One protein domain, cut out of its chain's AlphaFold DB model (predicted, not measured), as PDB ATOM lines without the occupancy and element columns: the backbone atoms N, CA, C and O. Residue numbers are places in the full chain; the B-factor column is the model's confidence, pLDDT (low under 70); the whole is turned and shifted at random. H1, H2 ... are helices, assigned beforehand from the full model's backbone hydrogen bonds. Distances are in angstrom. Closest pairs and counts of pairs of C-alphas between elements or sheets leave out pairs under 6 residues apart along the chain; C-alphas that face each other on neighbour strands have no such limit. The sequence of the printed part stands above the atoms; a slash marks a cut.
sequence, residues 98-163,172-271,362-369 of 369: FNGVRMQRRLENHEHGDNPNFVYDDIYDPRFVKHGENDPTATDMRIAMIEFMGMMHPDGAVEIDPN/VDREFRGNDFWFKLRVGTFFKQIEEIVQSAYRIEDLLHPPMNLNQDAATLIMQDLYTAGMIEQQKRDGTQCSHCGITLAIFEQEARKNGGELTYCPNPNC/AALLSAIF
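AT A GLANCE: This is residues 98 to 163, 172 to 271 and 362 to 369 of the 369 residues of an uncharacterized protein of Candidatus Uhrbacteria bacterium GW2011_GWF2_41_16 (UniProt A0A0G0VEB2). One long helix, H5, runs through the middle of a loose arrangement of shorter helices and long stretches without a named element. H4 sits at its first end, H1 crosses it along residues 220 to 227, H6 makes a corner with its last end, H7 sits beyond H1, and H3 and H2 lead away to a far end at H2. The printed part has 174 residues with seven named helices, H1 to H7 in that order along the chain, and no named strand. The class is all helix, though under half of the residues, 72 of 174, are in named elements. The whole is loose, with a radius of gyration of the C-alphas of 19.4 A, and spans 55 by 48 by 35 A.

HOW THE PARTS SIT: Residues 98 to 141 hold no named element; their C-alphas lie 3 to 22 A from the mean of all C-alphas. H1, residues 142 to 151, touches the hub, H5, residues 216 to 238, at a steep tilt of 56 degrees, opposite ways; their closest C-alphas, those of Met 145 and Tyr 227, are 6.9 A apart. H2, residues 181 to 187, touches no helix, but is near H3, residues 189 to 200: the closest C-alphas, of Lys 184 and Phe 190, are 6.4 A apart. H3 and H1 are close but not clearly touching, with the closest C-alphas, of Val 198 and Ile 143, 7.5 A apart. H4, residues 205 to 208, only just touches H5, with 3 pairs of C-alphas within 8 A; the closest are those of Leu 207 and Ala 219, 6.0 A apart. H5 touches H6, residues 250 to 258, with residues 235 to 238 alone, about perpendicular at 80 degrees; their closest C-alphas, of Lys 236 and Ala 250, are 6.0 A apart. H7, residues 362 to 368, only just touches H1, with 3 pairs of C-alphas within 8 A, the closest those of Ala 362 and Gly 150 at 5.4 A; H7 and H5 are apart. Every O i to N i+4 pair is within hydrogen-bond range in H1, H2, H3, H5, H6 and H7, while H4 is too short for such a pair.

IN THESE COORDINATES: H1 begins at C-alpha 142, (333.833, 321.836, 400.255), and measures 14.4 A. H3 measures 16.8 A. H5 measures 32.2 A, from C-alpha 216 at (330.416, 335.625, 387.187) to C-alpha 238 at (338.581, 305.621, 395.372). H6 measures 12.4 A, and H7 ends at C-alpha 368, (316.225, 317.960, 403.804).

THE WHOLE: The C-alphas farthest apart, those of Arg 186 and Pro 269, are 56.3 A apart. Residues 164 to 171 are not printed, with 14.7 A between C-alphas 163 and 172; residues 272 to 361 are not printed, with 41.5 A between C-alphas 271 and 362. The link from H5 to H6, 11 residues, is long. The mean pLDDT of the printed part is 70.4; 79 residues are under 70, among them 108 to 124, 235 to 260 and 362 to 369.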
ATOM      1  N   PHE A  98     337.847 318.071 398.384       86.25
ATOM      2  CA  PHE A  98     337.971 319.525 398.460       86.25
ATOM      3  C   PHE A  98     338.282 320.040 399.867       86.25
ATOM      4  O   PHE A  98     338.361 321.254 400.048       86.25
ATOM      5  N   ASN A  99     338.464 319.171 400.867       84.00
ATOM      6  CA  ASN A  99     338.822 319.606 402.221       84.00
ATOM      7  C   ASN A  99     340.226 320.244 402.303       84.00
ATOM      8  O   ASN A  99     340.526 320.949 403.264       84.00
ATOM      9  N   GLY A 100     341.060 320.049 401.279       87.62
ATOM     10  CA  GLY A 100     342.364 320.681 401.148       87.62
ATOM     11  C   GLY A 100     342.738 320.901 399.687       87.62
ATOM     12  O   GLY A 100     343.215 319.987 399.012       87.62
ATOM     13  N   VAL A 101     342.573 322.138 399.215       90.12
ATOM     14  CA  VAL A 101     342.911 322.553 397.847       90.12
ATOM     15  C   VAL A 101     343.950 323.673 397.862       90.12
ATOM     16  O   VAL A 101     343.762 324.729 398.468       90.12
ATOM     17  N   ARG A 102     345.049 323.479 397.134       87.62
ATOM     18  CA  ARG A 102     346.098 324.482 396.902       87.62
ATOM     19  C   ARG A 102     345.716 325.385 395.735       87.62
ATOM     20  O   ARG A 102     346.272 325.275 394.643       87.62
ATOM     21  N   MET A 103     344.805 326.321 395.975       79.38
ATOM     22  CA  MET A 103     344.288 327.232 394.940       79.38
ATOM     23  C   MET A 103     345.372 328.011 394.175       79.38
ATOM     24  O   MET A 103     345.190 328.359 393.012       79.38
ATOM     25  N   GLN A 104     346.517 328.272 394.809       78.31
ATOM     26  CA  GLN A 104     347.624 329.016 394.199       78.31
ATOM     27  C   GLN A 104     348.584 328.139 393.374       78.31
ATOM     28  O   GLN A 104     349.432 328.674 392.653       78.31
ATOM     29  N   ARG A 105     348.495 326.802 393.462       81.31
ATOM     30  CA  ARG A 105     349.371 325.895 392.707       81.31
ATOM     31  C   ARG A 105     348.948 325.902 391.243       81.31
ATOM     32  O   ARG A 105     347.882 325.421 390.873       81.31
ATOM     33  N   ARG A 106     349.837 326.420 390.397       73.69
ATOM     34  CA  ARG A 106     349.741 326.271 388.943       73.69
ATOM     35  C   ARG A 106     350.353 324.945 388.529       73.69
ATOM     36  O   ARG A 106     351.461 324.642 388.971       73.69
ATOM     37  N   LEU A 107     349.643 324.214 387.682       70.94
ATOM     38  CA  LEU A 107     350.135 323.010 387.026       70.94
ATOM     39  C   LEU A 107     351.163 323.385 385.954       70.94
ATOM     40  O   LEU A 107     350.996 324.370 385.227       70.94
ATOM     41  N   GLU A 108     352.238 322.618 385.876       69.31
ATOM     42  CA  GLU A 108     353.276 322.745 384.861       69.31
ATOM     43  C   GLU A 108     352.835 322.104 383.545       69.31
ATOM     44  O   GLU A 108     352.031 321.181 383.534       69.31
ATOM     45  N   ASN A 109     353.397 322.550 382.416       68.12
ATOM     46  CA  ASN A 109     352.996 322.097 381.073       68.12
ATOM     47  C   ASN A 109     352.999 320.569 380.882       68.12
ATOM     48  O   ASN A 109     352.254 320.071 380.052       68.12
ATOM     49  N   HIS A 110     353.846 319.845 381.614       64.44
ATOM     50  CA  HIS A 110     353.954 318.387 381.529       64.44
ATOM     51  C   HIS A 110     352.929 317.642 382.402       64.44
ATOM     52  O   HIS A 110     352.808 316.429 382.287       64.44
ATOM     53  N   GLU A 111     352.232 318.355 383.288       62.69
ATOM     54  CA  GLU A 111     351.181 317.823 384.161       62.69
ATOM     55  C   GLU A 111     349.793 317.946 383.503       62.69
ATOM     56  O   GLU A 111     348.824 317.402 384.021       62.69
ATOM     57  N   HIS A 112     349.686 318.642 382.364       60.56
ATOM     58  CA  HIS A 112     348.439 318.822 381.615       60.56
ATOM     59  C   HIS A 112     348.237 317.736 380.567       60.56
ATOM     60  O   HIS A 112     349.171 317.404 379.844       60.56
ATOM     61  N   GLY A 113     346.999 317.265 380.435       58.53
ATOM     62  CA  GLY A 113     346.555 316.408 379.347       58.53
ATOM     63  C   GLY A 113     346.498 317.120 377.993       58.53
ATOM     64  O   GLY A 113     346.909 318.271 377.841       58.53
ATOM     65  N   ASP A 114     345.913 316.453 376.993       52.56
ATOM     66  CA  ASP A 114     345.690 317.029 375.652       52.56
ATOM     67  C   ASP A 114     344.859 318.328 375.687       52.56
ATOM     68  O   ASP A 114     344.896 319.139 374.758       52.56
ATOM     69  N   ASN A 115     344.127 318.543 376.780       53.72
ATOM     70  CA  ASN A 115     343.520 319.814 377.127       53.72
ATOM     71  C   ASN A 115     344.334 320.491 378.253       53.72
ATOM     72  O   ASN A 115     344.429 319.921 379.340       53.72
ATOM     73  N   PRO A 116     344.837 321.725 378.051       55.28
ATOM     74  CA  PRO A 116     345.653 322.460 379.026       55.28
ATOM     75  C   PRO A 116     344.913 322.897 380.305       55.28
ATOM     76  O   PRO A 116     345.489 323.606 381.126       55.28
ATOM     77  N   ASN A 117     343.640 322.534 380.462       50.19
ATOM     78  CA  ASN A 117     342.868 322.766 381.683       50.19
ATOM     79  C   ASN A 117     342.711 321.500 382.540       50.19
ATOM     80  O   ASN A 117     342.259 321.594 383.681       50.19
ATOM     81  N   PHE A 118     343.074 320.326 382.017       52.44
ATOM     82  CA  PHE A 118     342.900 319.047 382.703       52.44
ATOM     83  C   PHE A 118     344.253 318.388 382.948       52.44
ATOM     84  O   PHE A 118     345.129 318.428 382.092       52.44
ATOM     85  N   VAL A 119     344.428 317.776 384.119       55.59
ATOM     86  CA  VAL A 119     345.591 316.921 384.407       55.59
ATOM     87  C   VAL A 119     345.432 315.613 383.642       55.59
ATOM     88  O   VAL A 119     344.302 315.168 383.445       55.59
ATOM     89  N   TYR A 120     346.533 314.981 383.229       54.66
ATOM     90  CA  TYR A 120     346.446 313.633 382.668       54.66
ATOM     91  C   TYR A 120     345.701 312.675 383.615       54.66
ATOM     92  O   TYR A 120     345.862 312.692 384.841       54.66
ATOM     93  N   ASP A 121     344.886 311.805 383.031       51.47
ATOM     94  CA  ASP A 121     344.058 310.845 383.757       51.47
ATOM     95  C   ASP A 121     344.881 309.822 384.567       51.47
ATOM     96  O   ASP A 121     344.378 309.231 385.515       51.47
ATOM     97  N   ASP A 122     346.165 309.640 384.273       49.34
ATOM     98  CA  ASP A 122     347.069 308.731 384.985       49.34
ATOM     99  C   ASP A 122     347.941 309.416 386.059       49.34
ATOM    100  O   ASP A 122     348.618 308.727 386.828       49.34
ATOM    101  N   ILE A 123     347.899 310.752 386.174       59.38
ATOM    102  CA  ILE A 123     348.692 311.536 387.139       59.38
ATOM    103  C   ILE A 123     347.787 312.128 388.228       59.38
ATOM    104  O   ILE A 123     346.730 312.680 387.938       59.38
ATOM    105  N   TYR A 124     348.201 312.047 389.494       68.00
ATOM    106  CA  TYR A 124     347.510 312.728 390.598       68.00
ATOM    107  C   TYR A 124     347.637 314.247 390.483       68.00
ATOM    108  O   TYR A 124     348.743 314.753 390.290       68.00
ATOM    109  N   ASP A 125     346.538 314.979 390.662       76.81
ATOM    110  CA  ASP A 125     346.582 316.441 390.616       76.81
ATOM    111  C   ASP A 125     347.186 316.993 391.928       76.81
ATOM    112  O   ASP A 125     346.591 316.853 393.004       76.81
ATOM    113  N   PRO A 126     348.366 317.649 391.881       74.94
ATOM    114  CA  PRO A 126     349.075 318.116 393.070       74.94
ATOM    115  C   PRO A 126     348.366 319.263 393.804       74.94
ATOM    116  O   PRO A 126     348.829 319.668 394.878       74.94
ATOM    117  N   ARG A 127     347.284 319.821 393.242       84.25
ATOM    118  CA  ARG A 127     346.446 320.819 393.914       84.25
ATOM    119  C   ARG A 127     345.640 320.215 395.061       84.25
ATOM    120  O   ARG A 127     345.341 320.952 395.995       84.25
ATOM    121  N   PHE A 128     345.328 318.921 395.032       86.50
ATOM    122  CA  PHE A 128     344.560 318.265 396.093       86.50
ATOM    123  C   PHE A 128     345.486 317.630 397.127       86.50
ATOM    124  O   PHE A 128     346.320 316.779 396.810       86.50
ATOM    125  N   VAL A 129     345.321 318.017 398.389       83.31
ATOM    126  CA  VAL A 129     346.118 317.503 399.512       83.31
ATOM    127  C   VAL A 129     345.866 316.006 399.699       83.31
ATOM    128  O   VAL A 129     344.738 315.535 399.538       83.31
ATOM    129  N   LYS A 130     346.912 315.225 399.996       74.31
ATOM    130  CA  LYS A 130     346.778 313.778 400.232       74.31
ATOM    131  C   LYS A 130     346.222 313.488 401.626       74.31
ATOM    132  O   LYS A 130     346.381 314.276 402.553       74.31
ATOM    133  N   HIS A 131     345.615 312.317 401.811       64.56
ATOM    134  CA  HIS A 131     345.116 311.920 403.128       64.56
ATOM    135  C   HIS A 131     346.248 311.906 404.175       64.56
ATOM    136  O   HIS A 131     347.298 311.301 403.958       64.56
ATOM    137  N   GLY A 132     346.033 312.585 405.307       64.06
ATOM    138  CA  GLY A 132     347.012 312.716 406.393       64.06
ATOM    139  C   GLY A 132     348.128 313.744 406.156       64.06
ATOM    140  O   GLY A 132     348.951 313.958 407.048       64.06
ATOM    141  N   GLU A 133     348.169 314.397 404.995       72.00
ATOM    142  CA  GLU A 133     349.078 315.512 404.740       72.00
ATOM    143  C   GLU A 133     348.535 316.781 405.410       72.00
ATOM    144  O   GLU A 133     347.389 317.173 405.203       72.00
ATOM    145  N   ASN A 134     349.358 317.420 406.243       75.69
ATOM    146  CA  ASN A 134     349.009 318.688 406.872       75.69
ATOM    147  C   ASN A 134     349.658 319.831 406.087       75.69
ATOM    148  O   ASN A 134     350.873 320.027 406.172       75.69
ATOM    149  N   ASP A 135     348.849 320.563 405.325       80.19
ATOM    150  CA  ASP A 135     349.290 321.696 404.523       80.19
ATOM    151  C   ASP A 135     348.574 322.980 404.975       80.19
ATOM    152  O   ASP A 135     347.396 323.167 404.670       80.19
ATOM    153  N   PRO A 136     349.267 323.901 405.670       79.94
ATOM    154  CA  PRO A 136     348.667 325.146 406.146       79.94
ATOM    155  C   PRO A 136     348.348 326.144 405.020       79.94
ATOM    156  O   PRO A 136     347.762 327.190 405.289       79.94
ATOM    157  N   THR A 137     348.779 325.876 403.783       81.62
ATOM    158  CA  THR A 137     348.485 326.700 402.599       81.62
ATOM    159  C   THR A 137     347.295 326.187 401.793       81.62
ATOM    160  O   THR A 137     346.854 326.865 400.863       81.62
ATOM    161  N   ALA A 138     346.785 325.002 402.134       86.25
ATOM    162  CA  ALA A 138     345.582 324.458 401.537       86.25
ATOM    163  C   ALA A 138     344.335 325.092 402.155       86.25
ATOM    164  O   ALA A 138     344.297 325.407 403.346       86.25
ATOM    165  N   THR A 139     343.306 325.252 401.332       88.06
ATOM    166  CA  THR A 139     342.023 325.817 401.745       88.06
ATOM    167  C   THR A 139     340.933 324.760 401.644       88.06
ATOM    168  O   THR A 139     340.909 323.991 400.683       88.06
ATOM    169  N   ASP A 140     340.012 324.745 402.606       87.25
ATOM    170  CA  ASP A 140     338.794 323.937 402.524       87.25
ATOM    171  C   ASP A 140     337.809 324.600 401.552       87.25
ATOM    172  O   ASP A 140     337.351 325.720 401.784       87.25
ATOM    173  N   MET A 141     337.511 323.922 400.447       87.81
ATOM    174  CA  MET A 141     336.605 324.387 399.395       87.81
ATOM    175  C   MET A 141     335.295 323.600 399.333       87.81
ATOM    176  O   MET A 141     334.504 323.822 398.415       87.81
ATOM    177  N   ARG A 142     335.035 322.690 400.281       84.56
ATOM    178  CA  ARG A 142     333.833 321.836 400.255       84.56
ATOM    179  C   ARG A 142     332.555 322.655 400.168       84.56
ATOM    180  O   ARG A 142     331.711 322.387 399.319       84.56
ATOM    181  N   ILE A 143     332.448 323.688 401.004       83.00
ATOM    182  CA  ILE A 143     331.275 324.568 401.047       83.00
ATOM    183  C   ILE A 143     331.122 325.331 399.730       83.00
ATOM    184  O   ILE A 143     330.053 325.254 399.133       83.00
ATOM    185  N   ALA A 144     332.184 325.961 399.211       84.31
ATOM    186  CA  ALA A 144     332.131 326.649 397.919       84.31
ATOM    187  C   ALA A 144     331.689 325.736 396.763       84.31
ATOM    188  O   ALA A 144     330.919 326.168 395.909       84.31
ATOM    189  N   MET A 145     332.153 324.481 396.718       83.69
ATOM    190  CA  MET A 145     331.755 323.525 395.673       83.69
ATOM    191  C   MET A 145     330.283 323.129 395.786       83.69
ATOM    192  O   MET A 145     329.585 323.007 394.780       83.69
ATOM    193  N   ILE A 146     329.792 322.972 397.011       77.50
ATOM    194  CA  ILE A 146     328.396 322.630 397.274       77.50
ATOM    195  C   ILE A 146     327.472 323.817 396.964       77.50
ATOM    196  O   ILE A 146     326.457 323.638 396.291       77.50
ATOM    197  N   GLU A 147     327.845 325.034 397.367       78.06
ATOM    198  CA  GLU A 147     327.151 326.277 397.000       78.06
ATOM    199  C   GLU A 147     327.099 326.451 395.480       78.06
ATOM    200  O   GLU A 147     326.035 326.706 394.915       78.06
ATOM    201  N   PHE A 148     328.233 326.239 394.805       78.56
ATOM    202  CA  PHE A 148     328.318 326.278 393.349       78.56
ATOM    203  C   PHE A 148     327.321 325.317 392.696       78.56
ATOM    204  O   PHE A 148     326.586 325.704 391.790       78.56
ATOM    205  N   MET A 149     327.230 324.081 393.185       73.38
ATOM    206  CA  MET A 149     326.247 323.125 392.678       73.38
ATOM    207  C   MET A 149     324.804 323.555 392.928       73.38
ATOM    208  O   MET A 149     323.964 323.385 392.044       73.38
ATOM    209  N   GLY A 150     324.516 324.134 394.095       71.38
ATOM    210  CA  GLY A 150     323.205 324.706 394.400       71.38
ATOM    211  C   GLY A 150     322.813 325.817 393.423       71.38
ATOM    212  O   GLY A 150     321.655 325.895 393.018       71.38
ATOM    213  N   MET A 151     323.776 326.634 392.982       73.44
ATOM    214  CA  MET A 151     323.567 327.682 391.974       73.44
ATOM    215  C   MET A 151     323.314 327.133 390.567       73.44
ATOM    216  O   MET A 151     322.617 327.772 389.782       73.44
ATOM    217  N   MET A 152     323.867 325.963 390.240       68.50
ATOM    218  CA  MET A 152     323.704 325.321 388.931       68.50
ATOM    219  C   MET A 152     322.366 324.578 388.780       68.50
ATOM    220  O   MET A 152     322.090 324.025 387.715       68.50
ATOM    221  N   HIS A 153     321.525 324.555 389.818       62.31
ATOM    222  CA  HIS A 153     320.232 323.880 389.790       62.31
ATOM    223  C   HIS A 153     319.237 324.585 388.834       62.31
ATOM    224  O   HIS A 153     319.083 325.809 388.888       62.31
ATOM    225  N   PRO A 154     318.526 323.844 387.958       57.31
ATOM    226  CA  PRO A 154     317.707 324.415 386.883       57.31
ATOM    227  C   PRO A 154     316.490 325.193 387.394       57.31
ATOM    228  O   PRO A 154     316.032 326.112 386.716       57.31
ATOM    229  N   ASP A 155     316.002 324.871 388.595       61.16
ATOM    230  CA  ASP A 155     314.887 325.581 389.238       61.16
ATOM    231  C   ASP A 155     315.336 326.819 390.046       61.16
ATOM    232  O   ASP A 155     314.519 327.456 390.712       61.16
ATOM    233  N   GLY A 156     316.622 327.186 389.976       55.94
ATOM    234  CA  GLY A 156     317.217 328.320 390.689       55.94
ATOM    235  C   GLY A 156     318.077 327.904 391.882       55.94
ATOM    236  O   GLY A 156     318.162 326.725 392.216       55.94
ATOM    237  N   ALA A 157     318.728 328.890 392.512       60.72
ATOM    238  CA  ALA A 157     319.662 328.666 393.613       60.72
ATOM    239  C   ALA A 157     318.997 327.902 394.767       60.72
ATOM    240  O   ALA A 157     318.068 328.401 395.405       60.72
ATOM    241  N   VAL A 158     319.494 326.697 395.032       62.28
ATOM    242  CA  VAL A 158     319.116 325.912 396.205       62.28
ATOM    243  C   VAL A 158     319.850 326.459 397.422       62.28
ATOM    244  O   VAL A 158     321.078 326.538 397.421       62.28
ATOM    245  N   GLU A 159     319.106 326.793 398.476       65.75
ATOM    246  CA  GLU A 159     319.692 327.136 399.771       65.75
ATOM    247  C   GLU A 159     320.206 325.863 400.453       65.75
ATOM    248  O   GLU A 159     319.464 324.902 400.661       65.75
ATOM    249  N   ILE A 160     321.502 325.847 400.764       68.88
ATOM    250  CA  ILE A 160     322.185 324.718 401.392       68.88
ATOM    251  C   ILE A 160     322.770 325.213 402.709       68.88
ATOM    252  O   ILE A 160     323.557 326.155 402.704       68.88
ATOM    253  N   ASP A 161     322.420 324.582 403.834       76.25
ATOM    254  CA  ASP A 161     323.049 324.919 405.115       76.25
ATOM    255  C   ASP A 161     324.434 324.253 405.233       76.25
ATOM    256  O   ASP A 161     324.520 323.024 405.382       76.25
ATOM    257  N   PRO A 162     325.531 325.032 405.224       77.50
ATOM    258  CA  PRO A 162     326.884 324.488 405.272       77.50
ATOM    259  C   PRO A 162     327.203 323.797 406.605       77.50
ATOM    260  O   PRO A 162     328.023 322.880 406.643       77.50
ATOM    261  N   ASN A 163     326.541 324.174 407.706       83.50
ATOM    262  CA  ASN A 163     326.766 323.541 409.006       83.50
ATOM    263  C   ASN A 163     326.258 322.101 409.008       83.50
ATOM    264  O   ASN A 163     326.886 321.217 409.591       83.50
ATOM    265  N   VAL A 172     330.310 310.565 409.375       60.31
ATOM    266  CA  VAL A 172     331.004 309.447 408.730       60.31
ATOM    267  C   VAL A 172     332.344 309.130 409.389       60.31
ATOM    268  O   VAL A 172     332.691 307.957 409.511       60.31
ATOM    269  N   ASP A 173     333.057 310.126 409.911       60.03
ATOM    270  CA  ASP A 173     334.419 309.977 410.454       60.03
ATOM    271  C   ASP A 173     334.505 309.235 411.803       60.03
ATOM    272  O   ASP A 173     335.554 309.181 412.447       60.03
ATOM    273  N   ARG A 174     333.410 308.617 412.266       57.53
ATOM    274  CA  ARG A 174     333.313 307.873 413.542       57.53
ATOM    275  C   ARG A 174     333.553 308.715 414.795       57.53
ATOM    276  O   ARG A 174     333.591 308.143 415.888       57.53
ATOM    277  N   GLU A 175     333.622 310.043 414.695       59.59
ATOM    278  CA  GLU A 175     333.770 310.930 415.861       59.59
ATOM    279  C   GLU A 175     332.618 310.752 416.872       59.59
ATOM    280  O   GLU A 175     332.797 310.946 418.076       59.59
ATOM    281  N   PHE A 176     331.457 310.272 416.411       61.12
ATOM    282  CA  PHE A 176     330.277 310.004 417.238       61.12
ATOM    283  C   PHE A 176     330.230 308.605 417.887       61.12
ATOM    284  O   PHE A 176     329.234 308.231 418.513       61.12
ATOM    285  N   ARG A 177     331.308 307.815 417.772       58.28
ATOM    286  CA  ARG A 177     331.449 306.507 418.446       58.28
ATOM    287  C   ARG A 177     331.997 306.605 419.870       58.28
ATOM    288  O   ARG A 177     331.921 305.625 420.606       58.28
ATOM    289  N   GLY A 178     332.568 307.750 420.246       66.00
ATOM    290  CA  GLY A 178     333.252 307.934 421.527       66.00
ATOM    291  C   GLY A 178     332.328 307.842 422.745       66.00
ATOM    292  O   GLY A 178     331.160 308.220 422.692       66.00
ATOM    293  N   ASN A 179     332.884 307.398 423.878       68.50
ATOM    294  CA  ASN A 179     332.186 307.372 425.174       68.50
ATOM    295  C   ASN A 179     331.786 308.776 425.667       68.50
ATOM    296  O   ASN A 179     330.949 308.903 426.553       68.50
ATOM    297  N   ASP A 180     332.379 309.829 425.102       73.94
ATOM    298  CA  ASP A 180     332.111 311.228 425.424       73.94
ATOM    299  C   ASP A 180     331.096 311.893 424.477       73.94
ATOM    300  O   ASP A 180     330.900 313.105 424.555       73.94
ATOM    301  N   PHE A 181     330.426 311.125 423.608       77.56
ATOM    302  CA  PHE A 181     329.440 311.630 422.645       77.56
ATOM    303  C   PHE A 181     328.369 312.510 423.303       77.56
ATOM    304  O   PHE A 181     328.203 313.667 422.921       77.56
ATOM    305  N   TRP A 182     327.671 311.988 424.317       77.31
ATOM    306  CA  TRP A 182     326.566 312.694 424.974       77.31
ATOM    307  C   TRP A 182     327.049 313.952 425.691       77.31
ATOM    308  O   TRP A 182     326.405 314.998 425.622       77.31
ATOM    309  N   PHE A 183     328.234 313.880 426.295       77.44
ATOM    310  CA  PHE A 183     328.883 315.031 426.904       77.44
ATOM    311  C   PHE A 183     329.221 316.102 425.857       77.44
ATOM    312  O   PHE A 183     328.814 317.250 426.015       77.44
ATOM    313  N   LYS A 184     329.889 315.738 424.754       78.19
ATOM    314  CA  LYS A 184     330.231 316.643 423.641       78.19
ATOM    315  C   LYS A 184     328.998 317.258 422.983       78.19
ATOM    316  O   LYS A 184     329.029 318.440 422.636       78.19
ATOM    317  N   LEU A 185     327.919 316.488 422.843       79.31
ATOM    318  CA  LEU A 185     326.630 316.960 422.341       79.31
ATOM    319  C   LEU A 185     326.017 317.990 423.303       79.31
ATOM    320  O   LEU A 185     325.625 319.071 422.868       79.31
ATOM    321  N   ARG A 186     326.018 317.699 424.613       76.44
ATOM    322  CA  ARG A 186     325.517 318.588 425.676       76.44
ATOM    323  C   ARG A 186     326.271 319.911 425.745       76.44
ATOM    324  O   ARG A 186     325.650 320.966 425.845       76.44
ATOM    325  N   VAL A 187     327.605 319.866 425.737       77.81
ATOM    326  CA  VAL A 187     328.445 321.075 425.838       77.81
ATOM    327  C   VAL A 187     328.615 321.797 424.501       77.81
ATOM    328  O   VAL A 187     329.163 322.894 424.454       77.81
ATOM    329  N   GLY A 188     328.130 321.190 423.418       76.69
ATOM    330  CA  GLY A 188     328.132 321.740 422.074       76.69
ATOM    331  C   GLY A 188     329.495 321.775 421.385       76.69
ATOM    332  O   GLY A 188     329.694 322.574 420.474       76.69
ATOM    333  N   THR A 189     330.428 320.907 421.787       82.31
ATOM    334  CA  THR A 189     331.773 320.831 421.193       82.31
ATOM    335  C   THR A 189     331.721 320.522 419.699       82.31
ATOM    336  O   THR A 189     332.417 321.183 418.936       82.31
ATOM    337  N   PHE A 190     330.866 319.580 419.278       81.19
ATOM    338  CA  PHE A 190     330.688 319.252 417.857       81.19
ATOM    339  C   PHE A 190     330.248 320.479 417.051       81.19
ATOM    340  O   PHE A 190     330.829 320.791 416.020       81.19
ATOM    341  N   PHE A 191     329.262 321.218 417.565       85.25
ATOM    342  CA  PHE A 191     328.707 322.388 416.884       85.25
ATOM    343  C   PHE A 191     329.715 323.524 416.772       85.25
ATOM    344  O   PHE A 191     329.807 324.137 415.718       85.25
ATOM    345  N   LYS A 192     330.522 323.752 417.813       85.88
ATOM    346  CA  LYS A 192     331.583 324.760 417.759       85.88
ATOM    347  C   LYS A 192     332.627 324.430 416.688       85.88
ATOM    348  O   LYS A 192     333.047 325.317 415.961       85.88
ATOM    349  N   GLN A 193     333.030 323.164 416.578       83.75
ATOM    350  CA  GLN A 193     333.980 322.731 415.547       83.75
ATOM    351  C   GLN A 193     333.406 322.899 414.137       83.75
ATOM    352  O   GLN A 193     334.114 323.316 413.229       83.75
ATOM    353  N   ILE A 194     332.121 322.591 413.959       85.94
ATOM    354  CA  ILE A 194     331.416 322.804 412.692       85.94
ATOM    355  C   ILE A 194     331.391 324.288 412.336       85.94
ATOM    356  O   ILE A 194     331.784 324.645 411.232       85.94
ATOM    357  N   GLU A 195     331.000 325.152 413.274       88.50
ATOM    358  CA  GLU A 195     330.995 326.603 413.070       88.50
ATOM    359  C   GLU A 195     332.391 327.131 412.706       88.50
ATOM    360  O   GLU A 195     332.512 327.952 411.802       88.50
ATOM    361  N   GLU A 196     333.450 326.646 413.362       87.12
ATOM    362  CA  GLU A 196     334.841 327.010 413.052       87.12
ATOM    363  C   GLU A 196     335.243 326.614 411.620       87.12
ATOM    364  O   GLU A 196     335.856 327.415 410.909       87.12
ATOM    365  N   ILE A 197     334.866 325.414 411.168       82.88
ATOM    366  CA  ILE A 197     335.098 324.968 409.784       82.88
ATOM    367  C   ILE A 197     334.314 325.851 408.808       82.88
ATOM    368  O   ILE A 197     334.893 326.418 407.890       82.88
ATOM    369  N   VAL A 198     333.014 326.040 409.037       85.31
ATOM    370  CA  VAL A 198     332.141 326.835 408.156       85.31
ATOM    371  C   VAL A 198     332.603 328.291 408.053       85.31
ATOM    372  O   VAL A 198     332.509 328.907 406.993       85.31
ATOM    373  N   GLN A 199     333.111 328.865 409.143       86.62
ATOM    374  CA  GLN A 199     333.616 330.239 409.158       86.62
ATOM    375  C   GLN A 199     334.964 330.400 408.448       86.62
ATOM    376  O   GLN A 199     335.263 331.504 407.994       86.62
ATOM    377  N   SER A 200     335.775 329.343 408.380       83.81
ATOM    378  CA  SER A 200     337.107 329.367 407.760       83.81
ATOM    379  C   SER A 200     337.150 328.799 406.342       83.81
ATOM    380  O   SER A 200     338.139 329.015 405.641       83.81
ATOM    381  N   ALA A 201     336.099 328.101 405.912       85.12
ATOM    382  CA  ALA A 201     335.991 327.565 404.567       85.12
ATOM    383  C   ALA A 201     335.929 328.674 403.513       85.12
ATOM    384  O   ALA A 201     335.358 329.747 403.727       85.12
ATOM    385  N   TYR A 202     336.497 328.367 402.351       85.25
ATOM    386  CA  TYR A 202     336.420 329.208 401.170       85.25
ATOM    387  C   TYR A 202     334.971 329.340 400.709       85.25
ATOM    388  O   TYR A 202     334.231 328.350 400.701       85.25
ATOM    389  N   ARG A 203     334.581 330.541 400.282       83.69
ATOM    390  CA  ARG A 203     333.244 330.827 399.749       83.69
ATOM    391  C   ARG A 203     333.321 331.134 398.268       83.69
ATOM    392  O   ARG A 203     334.295 331.711 397.793       83.69
ATOM    393  N   ILE A 204     332.256 330.831 397.532       78.25
ATOM    394  CA  ILE A 204     332.191 331.221 396.116       78.25
ATOM    395  C   ILE A 204     332.269 332.749 395.931       78.25
ATOM    396  O   ILE A 204     332.859 333.235 394.967       78.25
ATOM    397  N   GLU A 205     331.752 333.515 396.896       80.12
ATOM    398  CA  GLU A 205     331.838 334.981 396.932       80.12
ATOM    399  C   GLU A 205     333.289 335.496 396.945       80.12
ATOM    400  O   GLU A 205     333.565 336.571 396.407       80.12
ATOM    401  N   ASP A 206     334.239 334.711 397.465       81.12
ATOM    402  CA  ASP A 206     335.659 335.075 397.509       81.12
ATOM    403  C   ASP A 206     336.313 335.087 396.109       81.12
ATOM    404  O   ASP A 206     337.384 335.673 395.932       81.12
ATOM    405  N   LEU A 207     335.680 334.468 395.098       76.56
ATOM    406  CA  LEU A 207     336.084 334.577 393.687       76.56
ATOM    407  C   LEU A 207     335.586 335.881 393.051       76.56
ATOM    408  O   LEU A 207     336.275 336.481 392.220       76.56
ATOM    409  N   LEU A 208     334.386 336.315 393.435       74.44
ATOM    410  CA  LEU A 208     333.687 337.468 392.860       74.44
ATOM    411  C   LEU A 208     334.145 338.796 393.473       74.44
ATOM    412  O   LEU A 208     333.965 339.863 392.884       74.44
ATOM    413  N   HIS A 209     334.763 338.744 394.649       77.69
ATOM    414  CA  HIS A 209     335.229 339.909 395.389       77.69
ATOM    415  C   HIS A 209     336.764 339.953 395.496       77.69
ATOM    416  O   HIS A 209     337.455 338.985 395.162       77.69
ATOM    417  N   PRO A 210     337.357 341.102 395.881       64.31
ATOM    418  CA  PRO A 210     338.795 341.186 396.112       64.31
ATOM    419  C   PRO A 210     339.269 340.110 397.108       64.31
ATOM    420  O   PRO A 210     338.610 339.911 398.127       64.31
ATOM    421  N   PRO A 211     340.420 339.459 396.862       67.12
ATOM    422  CA  PRO A 211     341.460 339.863 395.915       67.12
ATOM    423  C   PRO A 211     341.303 339.329 394.481       67.12
ATOM    424  O   PRO A 211     342.038 339.794 393.615       67.12
ATOM    425  N   MET A 212     340.392 338.386 394.208       74.12
ATOM    426  CA  MET A 212     340.272 337.782 392.872       74.12
ATOM    427  C   MET A 212     339.481 338.657 391.893       74.12
ATOM    428  O   MET A 212     339.925 338.840 390.760       74.12
ATOM    429  N   ASN A 213     338.369 339.250 392.348       78.50
ATOM    430  CA  ASN A 213     337.548 340.207 391.591       78.50
ATOM    431  C   ASN A 213     337.194 339.718 390.168       78.50
ATOM    432  O   ASN A 213     337.360 340.446 389.182       78.50
ATOM    433  N   LEU A 214     336.765 338.460 390.060       79.62
ATOM    434  CA  LEU A 214     336.369 337.839 388.800       79.62
ATOM    435  C   LEU A 214     334.920 338.192 388.453       79.62
ATOM    436  O   LEU A 214     334.091 338.430 389.329       79.62
ATOM    437  N   ASN A 215     334.598 338.201 387.159       83.38
ATOM    438  CA  ASN A 215     333.200 338.240 386.737       83.38
ATOM    439  C   ASN A 215     332.540 336.860 386.937       83.38
ATOM    440  O   ASN A 215     333.224 335.847 387.089       83.38
ATOM    441  N   GLN A 216     331.204 336.833 386.922       80.88
ATOM    442  CA  GLN A 216     330.416 335.625 387.187       80.88
ATOM    443  C   GLN A 216     330.786 334.454 386.261       80.88
ATOM    444  O   GLN A 216     330.904 333.319 386.721       80.88
ATOM    445  N   ASP A 217     331.006 334.731 384.975       79.81
ATOM    446  CA  ASP A 217     331.323 333.711 383.973       79.81
ATOM    447  C   ASP A 217     332.699 333.080 384.231       79.81
ATOM    448  O   ASP A 217     332.845 331.859 384.202       79.81
ATOM    449  N   ALA A 218     333.708 333.894 384.551       78.75
ATOM    450  CA  ALA A 218     335.048 333.413 384.869       78.75
ATOM    451  C   ALA A 218     335.079 332.631 386.189       78.75
ATOM    452  O   ALA A 218     335.735 331.595 386.261       78.75
ATOM    453  N   ALA A 219     334.352 333.088 387.215       79.88
ATOM    454  CA  ALA A 219     334.214 332.348 388.468       79.88
ATOM    455  C   ALA A 219     333.532 330.988 388.242       79.88
ATOM    456  O   ALA A 219     333.998 329.975 388.756       79.88
ATOM    457  N   THR A 220     332.486 330.952 387.412       80.06
ATOM    458  CA  THR A 220     331.781 329.717 387.037       80.06
ATOM    459  C   THR A 220     332.714 328.732 386.338       80.06
ATOM    460  O   THR A 220     332.774 327.575 386.740       80.06
ATOM    461  N   LEU A 221     333.485 329.183 385.342       77.12
ATOM    462  CA  LEU A 221     334.435 328.326 384.625       77.12
ATOM    463  C   LEU A 221     335.499 327.737 385.562       77.12
ATOM    464  O   LEU A 221     335.751 326.538 385.523       77.12
ATOM    465  N   ILE A 222     336.070 328.547 386.458       79.88
ATOM    466  CA  ILE A 222     337.062 328.067 387.435       79.88
ATOM    467  C   ILE A 222     336.463 327.010 388.364       79.88
ATOM    468  O   ILE A 222     337.109 325.999 388.639       79.88
ATOM    469  N   MET A 223     335.239 327.227 388.848       80.62
ATOM    470  CA  MET A 223     334.562 326.260 389.711       80.62
ATOM    471  C   MET A 223     334.254 324.959 388.967       80.62
ATOM    472  O   MET A 223     334.445 323.891 389.536       80.62
ATOM    473  N   GLN A 224     333.858 325.025 387.691       77.38
ATOM    474  CA  GLN A 224     333.662 323.838 386.850       77.38
ATOM    475  C   GLN A 224     334.963 323.061 386.639       77.38
ATOM    476  O   GLN A 224     334.971 321.838 386.788       77.38
ATOM    477  N   ASP A 225     336.063 323.754 386.344       76.12
ATOM    478  CA  ASP A 225     337.372 323.130 386.136       76.12
ATOM    479  C   ASP A 225     337.882 322.464 387.423       76.12
ATOM    480  O   ASP A 225     338.341 321.320 387.403       76.12
ATOM    481  N   LEU A 226     337.767 323.152 388.565       80.94
ATOM    482  CA  LEU A 226     338.147 322.609 389.874       80.94
ATOM    483  C   LEU A 226     337.261 321.441 390.293       80.94
ATOM    484  O   LEU A 226     337.785 320.437 390.769       80.94
ATOM    485  N   TYR A 227     335.947 321.554 390.100       79.62
ATOM    486  CA  TYR A 227     335.006 320.477 390.384       79.62
ATOM    487  C   TYR A 227     335.354 319.230 389.574       79.62
ATOM    488  O   TYR A 227     335.507 318.146 390.131       79.62
ATOM    489  N   THR A 228     335.559 319.404 388.270       73.50
ATOM    490  CA  THR A 228     335.940 318.323 387.362       73.50
ATOM    491  C   THR A 228     337.243 317.665 387.804       73.50
ATOM    492  O   THR A 228     337.294 316.447 387.964       73.50
ATOM    493  N   ALA A 229     338.291 318.461 388.045       76.19
ATOM    494  CA  ALA A 229     339.583 317.951 388.485       76.19
ATOM    495  C   ALA A 229     339.481 317.217 389.830       76.19
ATOM    496  O   ALA A 229     340.076 316.156 389.992       76.19
ATOM    497  N   GLY A 230     338.692 317.746 390.768       80.44
ATOM    498  CA  GLY A 230     338.479 317.140 392.079       80.44
ATOM    499  C   GLY A 230     337.704 315.834 392.001       80.44
ATOM    500  O   GLY A 230     338.091 314.870 392.646       80.44
ATOM    501  N   MET A 231     336.665 315.753 391.170       76.44
ATOM    502  CA  MET A 231     335.936 314.502 390.956       76.44
ATOM    503  C   MET A 231     336.810 313.443 390.282       76.44
ATOM    504  O   MET A 231     336.809 312.296 390.716       76.44
ATOM    505  N   ILE A 232     337.604 313.821 389.277       71.50
ATOM    506  CA  ILE A 232     338.584 312.923 388.653       71.50
ATOM    507  C   ILE A 232     339.610 312.446 389.691       71.50
ATOM    508  O   ILE A 232     339.905 311.258 389.780       71.50
ATOM    509  N   GLU A 233     340.141 313.346 390.514       75.88
ATOM    510  CA  GLU A 233     341.083 313.006 391.582       75.88
ATOM    511  C   GLU A 233     340.453 312.099 392.650       75.88
ATOM    512  O   GLU A 233     341.077 311.135 393.091       75.88
ATOM    513  N   GLN A 234     339.207 312.354 393.037       74.50
ATOM    514  CA  GLN A 234     338.465 311.508 393.962       74.50
ATOM    515  C   GLN A 234     338.287 310.101 393.385       74.50
ATOM    516  O   GLN A 234     338.584 309.120 394.060       74.50
ATOM    517  N   GLN A 235     337.933 309.985 392.104       66.19
ATOM    518  CA  GLN A 235     337.874 308.698 391.403       66.19
ATOM    519  C   GLN A 235     339.235 307.998 391.398       66.19
ATOM    520  O   GLN A 235     339.310 306.781 391.590       66.19
ATOM    521  N   LYS A 236     340.325 308.761 391.239       66.69
ATOM    522  CA  LYS A 236     341.687 308.228 391.320       66.69
ATOM    523  C   LYS A 236     342.053 307.719 392.719       66.69
ATOM    524  O   LYS A 236     342.896 306.832 392.843       66.69
ATOM    525  N   ARG A 237     341.463 308.284 393.771       66.94
ATOM    526  CA  ARG A 237     341.684 307.870 395.166       66.94
ATOM    527  C   ARG A 237     340.796 306.699 395.573       66.94
ATOM    528  O   ARG A 237     341.265 305.826 396.299       66.94
ATOM    529  N   ASP A 238     339.571 306.653 395.059       62.47
ATOM    530  CA  ASP A 238     338.581 305.621 395.372       62.47
ATOM    531  C   ASP A 238     338.845 304.295 394.637       62.47
ATOM    532  O   ASP A 238     338.503 303.225 395.143       62.47
ATOM    533  N   GLY A 239     339.482 304.324 393.459       57.50
ATOM    534  CA  GLY A 239     339.868 303.110 392.732       57.50
ATOM    535  C   GLY A 239     341.306 302.687 393.017       57.50
ATOM    536  O   GLY A 239     342.244 303.150 392.364       57.50
ATOM    537  N   THR A 240     341.417 301.796 394.007       60.81
ATOM    538  CA  THR A 240     342.582 301.010 394.453       60.81
ATOM    539  C   THR A 240     343.880 301.269 393.696       60.81
ATOM    540  O   THR A 240     344.039 300.902 392.538       60.81
ATOM    541  N   GLN A 241     344.858 301.853 394.384       57.19
ATOM    542  CA  GLN A 241     346.214 301.982 393.861       57.19
ATOM    543  C   GLN A 241     346.865 300.609 393.666       57.19
ATOM    544  O   GLN A 241     346.687 299.694 394.475       57.19
ATOM    545  N   CYS A 242     347.714 300.487 392.647       51.97
ATOM    546  CA  CYS A 242     348.655 299.382 392.564       51.97
ATOM    547  C   CYS A 242     349.539 299.387 393.815       51.97
ATOM    548  O   CYS A 242     350.310 300.322 394.034       51.97
ATOM    549  N   SER A 243     349.492 298.311 394.593       53.00
ATOM    550  CA  SER A 243     350.273 298.149 395.827       53.00
ATOM    551  C   SER A 243     351.795 298.227 395.631       53.00
ATOM    552  O   SER A 243     352.524 298.413 396.602       53.00
ATOM    553  N   HIS A 244     352.283 298.093 394.392       49.66
ATOM    554  CA  HIS A 244     353.708 298.092 394.058       49.66
ATOM    555  C   HIS A 244     354.240 299.450 393.584       49.66
ATOM    556  O   HIS A 244     355.359 299.814 393.940       49.66
ATOM    557  N   CYS A 245     353.475 300.199 392.783       47.34
ATOM    558  CA  CYS A 245     353.945 301.464 392.200       47.34
ATOM    559  C   CYS A 245     353.032 302.665 392.464       47.34
ATOM    560  O   CYS A 245     353.329 303.755 391.986       47.34
ATOM    561  N   GLY A 246     351.923 302.478 393.184       47.47
ATOM    562  CA  GLY A 246     351.013 303.554 393.577       47.47
ATOM    563  C   GLY A 246     350.194 304.164 392.440       47.47
ATOM    564  O   GLY A 246     349.553 305.185 392.660       47.47
ATOM    565  N   ILE A 247     350.212 303.578 391.234       47.03
ATOM    566  CA  ILE A 247     349.385 304.059 390.119       47.03
ATOM    567  C   ILE A 247     347.917 303.742 390.404       47.03
ATOM    568  O   ILE A 247     347.595 302.636 390.840       47.03
ATOM    569  N   THR A 248     347.039 304.704 390.159       57.12
ATOM    570  CA  THR A 248     345.588 304.528 390.213       57.12
ATOM    571  C   THR A 248     345.134 303.431 389.254       57.12
ATOM    572  O   THR A 248     345.499 303.465 388.079       57.12
ATOM    573  N   LEU A 249     344.291 302.500 389.712       59.44
ATOM    574  CA  LEU A 249     343.743 301.446 388.847       59.44
ATOM    575  C   LEU A 249     342.309 301.726 388.381       59.44
ATOM    576  O   LEU A 249     341.880 301.127 387.399       59.44
ATOM    577  N   ALA A 250     341.605 302.678 389.007       54.97
ATOM    578  CA  ALA A 250     340.201 303.021 388.742       54.97
ATOM    579  C   ALA A 250     339.831 303.104 387.246       54.97
ATOM    580  O   ALA A 250     338.891 302.457 386.784       54.97
ATOM    581  N   ILE A 251     340.593 303.896 386.483       50.19
ATOM    582  CA  ILE A 251     340.311 304.201 385.073       50.19
ATOM    583  C   ILE A 251     340.588 302.979 384.192       50.19
ATOM    584  O   ILE A 251     339.786 302.636 383.324       50.19
ATOM    585  N   PHE A 252     341.670 302.257 384.478       60.97
ATOM    586  CA  PHE A 252     342.050 301.049 383.749       60.97
ATOM    587  C   PHE A 252     341.100 299.878 384.028       60.97
ATOM    588  O   PHE A 252     340.774 299.112 383.122       60.97
ATOM    589  N   GLU A 253     340.590 299.757 385.256       63.03
ATOM    590  CA  GLU A 253     339.538 298.796 385.596       63.03
ATOM    591  C   GLU A 253     338.219 299.126 384.888       63.03
ATOM    592  O   GLU A 253     337.540 298.228 384.384       63.03
ATOM    593  N   GLN A 254     337.855 300.408 384.809       51.03
ATOM    594  CA  GLN A 254     336.656 300.849 384.099       51.03
ATOM    595  C   GLN A 254     336.758 300.578 382.593       51.03
ATOM    596  O   GLN A 254     335.794 300.107 381.983       51.03
ATOM    597  N   GLU A 255     337.912 300.852 381.987       49.41
ATOM    598  CA  GLU A 255     338.172 300.590 380.572       49.41
ATOM    599  C   GLU A 255     338.186 299.086 380.268       49.41
ATOM    600  O   GLU A 255     337.538 298.645 379.315       49.41
ATOM    601  N   ALA A 256     338.817 298.277 381.123       60.34
ATOM    602  CA  ALA A 256     338.767 296.822 381.019       60.34
ATOM    603  C   ALA A 256     337.318 296.311 381.052       60.34
ATOM    604  O   ALA A 256     336.921 295.556 380.163       60.34
ATOM    605  N   ARG A 257     336.489 296.799 381.989       62.03
ATOM    606  CA  ARG A 257     335.066 296.421 382.088       62.03
ATOM    607  C   ARG A 257     334.245 296.854 380.875       62.03
ATOM    608  O   ARG A 257     333.437 296.067 380.386       62.03
ATOM    609  N   LYS A 258     334.452 298.072 380.358       50.41
ATOM    610  CA  LYS A 258     333.799 298.551 379.119       50.41
ATOM    611  C   LYS A 258     334.143 297.666 377.918       50.41
ATOM    612  O   LYS A 258     333.289 297.439 377.066       50.41
ATOM    613  N   ASN A 259     335.357 297.121 377.896       59.06
ATOM    614  CA  ASN A 259     335.835 296.191 376.875       59.06
ATOM    615  C   ASN A 259     335.498 294.714 377.177       59.06
ATOM    616  O   ASN A 259     335.976 293.819 376.482       59.06
ATOM    617  N   GLY A 260     334.657 294.445 378.184       68.12
ATOM    618  CA  GLY A 260     334.198 293.099 378.538       68.12
ATOM    619  C   GLY A 260     335.232 292.237 379.269       68.12
ATOM    620  O   GLY A 260     335.091 291.015 379.285       68.12
ATOM    621  N   GLY A 261     336.265 292.849 379.847       74.00
ATOM    622  CA  GLY A 261     337.331 292.184 380.592       74.00
ATOM    623  C   GLY A 261     337.526 292.729 382.009       74.00
ATOM    624  O   GLY A 261     336.744 293.533 382.516       74.00
ATOM    625  N   GLU A 262     338.604 292.281 382.644       73.25
ATOM    626  CA  GLU A 262     339.068 292.725 383.960       73.25
ATOM    627  C   GLU A 262     340.548 293.117 383.863       73.25
ATOM    628  O   GLU A 262     341.267 292.644 382.978       73.25
ATOM    629  N   LEU A 263     341.009 293.998 384.752       67.75
ATOM    630  CA  LEU A 263     342.403 294.431 384.777       67.75
ATOM    631  C   LEU A 263     343.276 293.337 385.412       67.75
ATOM    632  O   LEU A 263     343.178 293.078 386.607       67.75
ATOM    633  N   THR A 264     344.135 292.695 384.620       74.56
ATOM    634  CA  THR A 264     344.961 291.553 385.067       74.56
ATOM    635  C   THR A 264     346.406 291.919 385.405       74.56
ATOM    636  O   THR A 264     347.077 291.176 386.122       74.56
ATOM    637  N   TYR A 265     346.889 293.071 384.938       73.75
ATOM    638  CA  TYR A 265     348.245 293.566 385.188       73.75
ATOM    639  C   TYR A 265     348.246 295.070 385.432       73.75
ATOM    640  O   TYR A 265     347.370 295.799 384.965       73.75
ATOM    641  N   CYS A 266     349.270 295.533 386.143       62.59
ATOM    642  CA  CYS A 266     349.532 296.940 386.345       62.59
ATOM    643  C   CYS A 266     349.807 297.611 384.991       62.59
ATOM    644  O   CYS A 266     350.697 297.168 384.264       62.59
ATOM    645  N   PRO A 267     349.087 298.695 384.663       60.62
ATOM    646  CA  PRO A 267     349.225 299.385 383.383       60.62
ATOM    647  C   PRO A 267     350.544 300.162 383.261       60.62
ATOM    648  O   PRO A 267     350.915 300.572 382.166       60.62
ATOM    649  N   ASN A 268     351.285 300.351 384.362       53.50
ATOM    650  CA  ASN A 268     352.613 300.954 384.316       53.50
ATOM    651  C   ASN A 268     353.625 299.965 383.694       53.50
ATOM    652  O   ASN A 268     353.918 298.939 384.322       53.50
ATOM    653  N   PRO A 269     354.241 300.292 382.538       53.62
ATOM    654  CA  PRO A 269     355.182 299.409 381.845       53.62
ATOM    655  C   PRO A 269     356.454 299.099 382.650       53.62
ATOM    656  O   PRO A 269     357.185 298.186 382.291       53.62
ATOM    657  N   ASN A 270     356.718 299.832 383.739       53.00
ATOM    658  CA  ASN A 270     357.864 299.620 384.625       53.00
ATOM    659  C   ASN A 270     357.517 298.876 385.932       53.00
ATOM    660  O   ASN A 270     358.400 298.687 386.766       53.00
ATOM    661  N   CYS A 271     356.246 298.521 386.165       58.50
ATOM    662  CA  CYS A 271     355.799 297.890 387.414       58.50
ATOM    663  C   CYS A 271     355.582 296.379 387.271       58.50
ATOM    664  O   CYS A 271     355.907 295.635 388.193       58.50
ATOM    665  N   ALA A 362     321.924 318.402 394.607       59.50
ATOM    666  CA  ALA A 362     321.333 319.687 394.958       59.50
ATOM    667  C   ALA A 362     319.871 319.527 395.415       59.50
ATOM    668  O   ALA A 362     319.513 320.058 396.461       59.50
ATOM    669  N   ALA A 363     319.063 318.723 394.716       59.88
ATOM    670  CA  ALA A 363     317.668 318.462 395.075       59.88
ATOM    671  C   ALA A 363     317.513 317.724 396.418       59.88
ATOM    672  O   ALA A 363     316.590 318.014 397.178       59.88
ATOM    673  N   LEU A 364     318.406 316.781 396.743       60.91
ATOM    674  CA  LEU A 364     318.401 316.095 398.042       60.91
ATOM    675  C   LEU A 364     318.836 317.006 399.183       60.91
ATOM    676  O   LEU A 364     318.232 316.951 400.254       60.91
ATOM    677  N   LEU A 365     319.830 317.864 398.940       61.12
ATOM    678  CA  LEU A 365     320.182 318.932 399.865       61.12
ATOM    679  C   LEU A 365     318.946 319.802 400.126       61.12
ATOM    680  O   LEU A 365     318.564 319.930 401.284       61.12
ATOM    681  N   SER A 366     318.238 320.270 399.087       60.16
ATOM    682  CA  SER A 366     317.007 321.060 399.266       60.16
ATOM    683  C   SER A 366     315.898 320.309 399.994       60.16
ATOM    684  O   SER A 366     315.156 320.927 400.732       60.16
ATOM    685  N   ALA A 367     315.741 319.000 399.769       57.22
ATOM    686  CA  ALA A 367     314.623 318.208 400.296       57.22
ATOM    687  C   ALA A 367     314.790 317.768 401.767       57.22
ATOM    688  O   ALA A 367     313.890 317.114 402.326       57.22
ATOM    689  N   ILE A 368     315.956 318.042 402.359       54.50
ATOM    690  CA  ILE A 368     316.225 317.960 403.804       54.50
ATOM    691  C   ILE A 368     315.984 319.326 404.481       54.50
ATOM    692  O   ILE A 368     315.687 319.382 405.686       54.50
ATOM    693  N   PHE A 369     316.088 320.417 403.717       49.16
ATOM    694  CA  PHE A 369     315.666 321.759 404.114       49.16
ATOM    695  C   PHE A 369     314.159 321.947 403.908       49.16
ATOM    696  O   PHE A 369     313.609 322.742 404.704       49.16
TER     697      PHE A 369